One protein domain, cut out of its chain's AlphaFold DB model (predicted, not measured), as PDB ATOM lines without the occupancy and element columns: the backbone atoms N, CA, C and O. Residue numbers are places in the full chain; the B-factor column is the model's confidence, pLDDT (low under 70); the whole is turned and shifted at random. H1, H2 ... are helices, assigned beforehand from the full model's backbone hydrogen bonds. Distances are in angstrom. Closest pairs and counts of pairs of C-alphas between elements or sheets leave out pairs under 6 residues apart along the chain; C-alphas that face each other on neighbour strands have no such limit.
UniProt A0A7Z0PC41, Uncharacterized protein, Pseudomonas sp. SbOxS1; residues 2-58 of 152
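This is residues 2 to 58 of the 152 residues of an uncharacterized protein of Pseudomonas sp. SbOxS1 (UniProt A0A7Z0PC41). There is little regular structure here: two short helices, H1 and H2, and two long stretches with no named element, residues 2 to 19 and residues 36 to 58. Residues 2 to 7 stick out, residues 8 to 17 run on along the longest axis to H1, and after H2 residues 36 to 58 fold back in a wide loop. The printed part has 57 residues, 13 of them in the named helices, with no named strand; the class is all helix. It is only just compact, close to loose, with a radius of gyration of the C-alphas of 11.9 A and spans of 32 by 25 by 18 A.

H1, residues 20 to 23, and H2, residues 27 to 35, are joined by a tight link of 3 residues. They are close but not clearly touching; their closest C-alphas, those of Gly 23 and Val 29, are 6.5 A apart. In H2 every O i to N i+4 pair is within hydrogen-bond range; H1 is too short for such a pair.

H1 begins at C-alpha 20 (55.802, 22.208, 38.999) and is 5.4 A long. H2 measures 12.6 A and ends at C-alpha 35 (49.311, 8.712, 41.616).

The two C-alphas farthest apart, those of Gly 6 and Gly 17, are 33.4 A apart. The printed part has no cut. Residues 2, 4 and 57 to 58 are under pLDDT 70.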
ATOM      1  N   ARG A   2      31.429  13.509  40.166       67.25
ATOM      2  CA  ARG A   2      31.337  13.357  38.702       67.25
ATOM      3  C   ARG A   2      30.665  14.603  38.138       67.25
ATOM      4  O   ARG A   2      29.761  15.129  38.781       67.25
ATOM      5  N   VAL A   3      31.129  15.077  36.989       77.94
ATOM      6  CA  VAL A   3      30.439  16.135  36.234       77.94
ATOM      7  C   VAL A   3      29.231  15.539  35.487       77.94
ATOM      8  O   VAL A   3      29.155  14.312  35.389       77.94
ATOM      9  N   PRO A   4      28.284  16.345  34.965       69.94
ATOM     10  CA  PRO A   4      27.092  15.839  34.269       69.94
ATOM     11  C   PRO A   4      27.379  14.876  33.106       69.94
ATOM     12  O   PRO A   4      26.589  13.972  32.860       69.94
ATOM     13  N   SER A   5      28.542  14.990  32.452       72.75
ATOM     14  CA  SER A   5      29.009  14.038  31.427       72.75
ATOM     15  C   SER A   5      29.393  12.654  31.980       72.75
ATOM     16  O   SER A   5      29.772  11.763  31.228       72.75
ATOM     17  N   GLY A   6      29.348  12.454  33.301       77.56
ATOM     18  CA  GLY A   6      29.810  11.244  33.981       77.56
ATOM     19  C   GLY A   6      31.330  11.183  34.181       77.56
ATOM     20  O   GLY A   6      31.822  10.288  34.881       77.56
ATOM     21  N   GLU A   7      32.073  12.142  33.629       80.81
ATOM     22  CA  GLU A   7      33.529  12.240  33.735       80.81
ATOM     23  C   GLU A   7      33.984  12.645  35.148       80.81
ATOM     24  O   GLU A   7      33.203  13.085  36.001       80.81
ATOM     25  N   ARG A   8      35.280  12.467  35.421       82.31
ATOM     26  CA  ARG A   8      35.926  12.884  36.671       82.31
ATOM     27  C   ARG A   8      36.896  14.017  36.377       82.31
ATOM     28  O   ARG A   8      37.625  13.959  35.396       82.31
ATOM     29  N   VAL A   9      36.937  14.998  37.270       84.38
ATOM     30  CA  VAL A   9      37.853  16.136  37.169       84.38
ATOM     31  C   VAL A   9      38.932  16.007  38.236       84.38
ATOM     32  O   VAL A   9      38.632  15.775  39.408       84.38
ATOM     33  N   LEU A  10      40.183  16.164  37.813       84.88
ATOM     34  CA  LEU A  10      41.344  16.336  38.676       84.88
ATOM     35  C   LEU A  10      41.835  17.773  38.498       84.88
ATOM     36  O   LEU A  10      42.138  18.182  37.380       84.88
ATOM     37  N   ALA A  11      41.908  18.526  39.592       85.00
ATOM     38  CA  ALA A  11      42.335  19.918  39.582       85.00
ATOM     39  C   ALA A  11      43.449  20.138  40.607       85.00
ATOM     40  O   ALA A  11      43.401  19.595  41.709       85.00
ATOM     41  N   TYR A  12      44.425  20.964  40.237       81.31
ATOM     42  CA  TYR A  12      45.487  21.434  41.119       81.31
ATOM     43  C   TYR A  12      45.404  22.949  41.230       81.31
ATOM     44  O   TYR A  12      45.297  23.633  40.211       81.31
ATOM     45  N   HIS A  13      45.495  23.461  42.454       80.25
ATOM     46  CA  HIS A  13      45.833  24.858  42.686       80.25
ATOM     47  C   HIS A  13      47.329  24.960  42.924       80.25
ATOM     48  O   HIS A  13      47.864  24.269  43.787       80.25
ATOM     49  N   LEU A  14      47.978  25.801  42.128       78.44
ATOM     50  CA  LEU A  14      49.407  26.063  42.188       78.44
ATOM     51  C   LEU A  14      49.607  27.574  42.170       78.44
ATOM     52  O   LEU A  14      48.889  28.285  41.459       78.44
ATOM     53  N   ASP A  15      50.605  28.044  42.906       81.19
ATOM     54  CA  ASP A  15      51.023  29.437  42.845       81.19
ATOM     55  C   ASP A  15      51.745  29.729  41.525       81.19
ATOM     56  O   ASP A  15      52.397  28.864  40.938       81.19
ATOM     57  N   VAL A  16      51.683  30.983  41.067       72.00
ATOM     58  CA  VAL A  16      52.320  31.439  39.814       72.00
ATOM     59  C   VAL A  16      53.826  31.135  39.768       72.00
ATOM     60  O   VAL A  16      54.376  30.919  38.687       72.00
ATOM     61  N   GLY A  17      54.491  31.099  40.925       77.00
ATOM     62  CA  GLY A  17      55.918  30.797  41.049       77.00
ATOM     63  C   GLY A  17      56.264  29.311  41.161       77.00
ATOM     64  O   GLY A  17      57.449  28.988  41.233       77.00
ATOM     65  N   ASP A  18      55.281  28.407  41.196       81.06
ATOM     66  CA  ASP A  18      55.543  26.990  41.443       81.06
ATOM     67  C   ASP A  18      56.310  26.356  40.259       81.06
ATOM     68  O   ASP A  18      55.816  26.342  39.122       81.06
ATOM     69  N   PRO A  19      57.518  25.798  40.474       78.44
ATOM     70  CA  PRO A  19      58.284  25.147  39.413       78.44
ATOM     71  C   PRO A  19      57.551  23.947  38.784       78.44
ATOM     72  O   PRO A  19      57.791  23.633  37.613       78.44
ATOM     73  N   ALA A  20      56.622  23.308  39.503       76.31
ATOM     74  CA  ALA A  20      55.802  22.208  38.999       76.31
ATOM     75  C   ALA A  20      54.817  22.650  37.901       76.31
ATOM     76  O   ALA A  20      54.415  21.832  37.069       76.31
ATOM     77  N   LEU A  21      54.480  23.945  37.831       75.56
ATOM     78  CA  LEU A  21      53.487  24.505  36.909       75.56
ATOM     79  C   LEU A  21      53.864  24.298  35.433       75.56
ATOM     80  O   LEU A  21      52.984  24.152  34.587       75.56
ATOM     81  N   ARG A  22      55.165  24.218  35.103       73.12
ATOM     82  CA  ARG A  22      55.624  23.898  33.735       73.12
ATOM     83  C   ARG A  22      55.403  22.431  33.372       73.12
ATOM     84  O   ARG A  22      54.998  22.144  32.249       73.12
ATOM     85  N   GLY A  23      55.651  21.515  34.308       74.75
ATOM     86  CA  GLY A  23      55.512  20.074  34.086       74.75
ATOM     87  C   GLY A  23      54.054  19.612  34.077       74.75
ATOM     88  O   GLY A  23      53.666  18.789  33.252       74.75
ATOM     89  N   LEU A  24      53.222  20.199  34.939       77.88
ATOM     90  CA  LEU A  24      51.815  19.824  35.128       77.88
ATOM     91  C   LEU A  24      50.873  20.325  34.015       77.88
ATOM     92  O   LEU A  24      49.665  20.149  34.111       77.88
ATOM     93  N   ARG A  25      51.396  20.907  32.927       75.25
ATOM     94  CA  ARG A  25      50.592  21.227  31.729       75.25
ATOM     95  C   ARG A  25      50.292  20.004  30.860       75.25
ATOM     96  O   ARG A  25      49.449  20.083  29.973       75.25
ATOM     97  N   SER A  26      50.989  18.893  31.095       80.25
ATOM     98  CA  SER A  26      50.747  17.626  30.409       80.25
ATOM     99  C   SER A  26      49.783  16.751  31.205       80.25
ATOM    100  O   SER A  26      50.019  16.454  32.377       80.25
ATOM    101  N   ALA A  27      48.755  16.253  30.520       79.38
ATOM    102  CA  ALA A  27      47.829  15.227  30.991       79.38
ATOM    103  C   ALA A  27      48.521  14.048  31.698       79.38
ATOM    104  O   ALA A  27      48.112  13.607  32.773       79.38
ATOM    105  N   GLN A  28      49.593  13.539  31.091       81.06
ATOM    106  CA  GLN A  28      50.325  12.380  31.595       81.06
ATOM    107  C   GLN A  28      51.074  12.725  32.885       81.06
ATOM    108  O   GLN A  28      51.071  11.945  33.836       81.06
ATOM    109  N   VAL A  29      51.671  13.919  32.944       84.25
ATOM    110  CA  VAL A  29      52.398  14.392  34.128       84.25
ATOM    111  C   VAL A  29      51.435  14.669  35.284       84.25
ATOM    112  O   VAL A  29      51.744  14.302  36.415       84.25
ATOM    113  N   LEU A  30      50.245  15.217  35.009       84.81
ATOM    114  CA  LEU A  30      49.176  15.390  36.001       84.81
ATOM    115  C   LEU A  30      48.774  14.062  36.643       84.81
ATOM    116  O   LEU A  30      48.744  13.956  37.867       84.81
ATOM    117  N   LEU A  31      48.512  13.030  35.836       85.94
ATOM    118  CA  LEU A  31      48.140  11.712  36.358       85.94
ATOM    119  C   LEU A  31      49.271  11.053  37.149       85.94
ATOM    120  O   LEU A  31      49.020  10.467  38.202       85.94
ATOM    121  N   LEU A  32      50.514  11.148  36.670       86.88
ATOM    122  CA  LEU A  32      51.673  10.633  37.399       86.88
ATOM    123  C   LEU A  32      51.840  11.330  38.750       86.88
ATOM    124  O   LEU A  32      52.125  10.668  39.746       86.88
ATOM    125  N   TYR A  33      51.632  12.645  38.795       87.50
ATOM    126  CA  TYR A  33      51.673  13.406  40.037       87.50
ATOM    127  C   TYR A  33      50.533  12.998  40.981       87.50
ATOM    128  O   TYR A  33      50.773  12.733  42.156       87.50
ATOM    129  N   ALA A  34      49.313  12.830  40.464       88.75
ATOM    130  CA  ALA A  34      48.155  12.370  41.232       88.75
ATOM    131  C   ALA A  34      48.373  10.992  41.865       88.75
ATOM    132  O   ALA A  34      48.037  10.784  43.027       88.75
ATOM    133  N   ARG A  35      48.993  10.064  41.129       89.94
ATOM    134  CA  ARG A  35      49.311   8.712  41.616       89.94
ATOM    135  C   ARG A  35      50.310   8.696  42.769       89.94
ATOM    136  O   ARG A  35      50.342   7.727  43.516       89.94
ATOM    137  N   ARG A  36      51.113   9.750  42.932       89.94
ATOM    138  CA  ARG A  36      52.034   9.886  44.072       89.94
ATOM    139  C   ARG A  36      51.329  10.361  45.341       89.94
ATOM    140  O   ARG A  36      51.908  10.257  46.416       89.94
ATOM    141  N   LEU A  37      50.107  10.886  45.232       89.69
ATOM    142  CA  LEU A  37      49.344  11.386  46.370       89.69
ATOM    143  C   LEU A  37      48.560  10.227  47.011       89.69
ATOM    144  O   LEU A  37      47.672   9.676  46.354       89.69
ATOM    145  N   PRO A  38      48.821   9.874  48.288       90.06
ATOM    146  CA  PRO A  38      48.223   8.700  48.935       90.06
ATOM    147  C   PRO A  38      46.691   8.685  48.922       90.06
ATOM    148  O   PRO A  38      46.081   7.627  48.846       90.06
ATOM    149  N   LEU A  39      46.066   9.865  48.962       89.19
ATOM    150  CA  LEU A  39      44.609  10.011  48.954       89.19
ATOM    151  C   LEU A  39      43.988   9.872  47.557       89.19
ATOM    152  O   LEU A  39      42.800   9.586  47.446       89.19
ATOM    153  N   LEU A  40      44.766  10.085  46.492       88.50
ATOM    154  CA  LEU A  40      44.268  10.025  45.117       88.50
ATOM    155  C   LEU A  40      44.599   8.698  44.440       88.50
ATOM    156  O   LEU A  40      43.783   8.207  43.663       88.50
ATOM    157  N   ALA A  41      45.746   8.092  44.749       88.69
ATOM    158  CA  ALA A  41      46.176   6.836  44.138       88.69
ATOM    159  C   ALA A  41      45.090   5.735  44.137       88.69
ATOM    160  O   ALA A  41      44.879   5.151  43.074       88.69
ATOM    161  N   PRO A  42      44.329   5.500  45.230       89.25
ATOM    162  CA  PRO A  42      43.318   4.439  45.266       89.25
ATOM    163  C   PRO A  42      42.072   4.715  44.415       89.25
ATOM    164  O   PRO A  42      41.326   3.793  44.101       89.25
ATOM    165  N   VAL A  43      41.800   5.980  44.071       87.50
ATOM    166  CA  VAL A  43      40.583   6.379  43.339       87.50
ATOM    167  C   VAL A  43      40.843   6.668  41.861       87.50
ATOM    168  O   VAL A  43      39.891   6.894  41.104       87.50
ATOM    169  N   LEU A  44      42.108   6.678  41.439       86.69
ATOM    170  CA  LEU A  44      42.498   6.879  40.050       86.69
ATOM    171  C   LEU A  44      42.368   5.570  39.261       86.69
ATOM    172  O   LEU A  44      42.751   4.513  39.755       86.69
ATOM    173  N   PRO A  45      41.861   5.620  38.021       83.12
ATOM    174  CA  PRO A  45      41.827   4.442  37.165       83.12
ATOM    175  C   PRO A  45      43.248   4.020  36.734       83.12
ATOM    176  O   PRO A  45      44.158   4.851  36.596       83.12
ATOM    177  N   GLU A  46      43.434   2.721  36.475       78.81
ATOM    178  CA  GLU A  46      44.704   2.164  35.973       78.81
ATOM    179  C   GLU A  46      45.108   2.769  34.624       78.81
ATOM    180  O   GLU A  46      46.282   3.067  34.388       78.81
ATOM    181  N   SER A  47      44.126   3.029  33.761       77.69
ATOM    182  CA  SER A  47      44.317   3.687  32.474       77.69
ATOM    183  C   SER A  47      43.243   4.744  32.234       77.69
ATOM    184  O   SER A  47      42.118   4.645  32.725       77.69
ATOM    185  N   VAL A  48      43.609   5.789  31.493       78.31
ATOM    186  CA  VAL A  48      42.681   6.821  31.030       78.31
ATOM    187  C   VAL A  48      42.829   6.900  29.519       78.31
ATOM    188  O   VAL A  48      43.915   7.183  29.023       78.31
ATOM    189  N   SER A  49      41.751   6.609  28.795       72.56
ATOM    190  CA  SER A  49      41.736   6.575  27.328       72.56
ATOM    191  C   SER A  49      41.765   7.970  26.704       72.56
ATOM    192  O   SER A  49      42.332   8.148  25.630       72.56
ATOM    193  N   HIS A  50      41.184   8.964  27.378       76.06
ATOM    194  CA  HIS A  50      41.137  10.343  26.912       76.06
ATOM    195  C   HIS A  50      41.355  11.308  28.078       76.06
ATOM    196  O   HIS A  50      40.633  11.265  29.072       76.06
ATOM    197  N   ILE A  51      42.359  12.179  27.962       74.00
ATOM    198  CA  ILE A  51      42.661  13.201  28.966       74.00
ATOM    199  C   ILE A  51      42.747  14.541  28.248       74.00
ATOM    200  O   ILE A  51      43.682  14.782  27.486       74.00
ATOM    201  N   SER A  52      41.795  15.428  28.515       75.94
ATOM    202  CA  SER A  52      41.936  16.842  28.184       75.94
ATOM    203  C   SER A  52      42.593  17.559  29.365       75.94
ATOM    204  O   SER A  52      42.352  17.240  30.529       75.94
ATOM    205  N   THR A  53      43.488  18.502  29.088       76.00
ATOM    206  CA  THR A  53      44.126  19.323  30.124       76.00
ATOM    207  C   THR A  53      43.848  20.781  29.836       76.00
ATOM    208  O   THR A  53      44.043  21.244  28.716       76.00
ATOM    209  N   GLN A  54      43.394  21.501  30.857       76.62
ATOM    210  CA  GLN A  54      43.207  22.940  30.801       76.62
ATOM    211  C   GLN A  54      44.008  23.585  31.927       76.62
ATOM    212  O   GLN A  54      44.044  23.079  33.045       76.62
ATOM    213  N   VAL A  55      44.640  24.714  31.619       74.62
ATOM    214  CA  VAL A  55      45.331  25.551  32.599       74.62
ATOM    215  C   VAL A  55      44.580  26.868  32.660       74.62
ATOM    216  O   VAL A  55      44.393  27.521  31.635       74.62
ATOM    217  N   ARG A  56      44.138  27.245  33.858       72.12
ATOM    218  CA  ARG A  56      43.394  28.479  34.099       72.12
ATOM    219  C   ARG A  56      44.082  29.250  35.232       72.12
ATOM    220  O   ARG A  56      44.444  28.624  36.228       72.12
ATOM    221  N   PRO A  57      44.325  30.563  35.092       65.50
ATOM    222  CA  PRO A  57      44.912  31.356  36.168       65.50
ATOM    223  C   PRO A  57      43.976  31.406  37.386       65.50
ATOM    224  O   PRO A  57      42.752  31.403  37.240       65.50
ATOM    225  N   PHE A  58      44.536  31.467  38.594       59.59
ATOM    226  CA  PHE A  58      43.745  31.657  39.813       59.59
ATOM    227  C   PHE A  58      42.943  32.966  39.732       59.59
ATOM    228  O   PHE A  58      43.450  33.967  39.232       59.59
TER     229      PHE A  58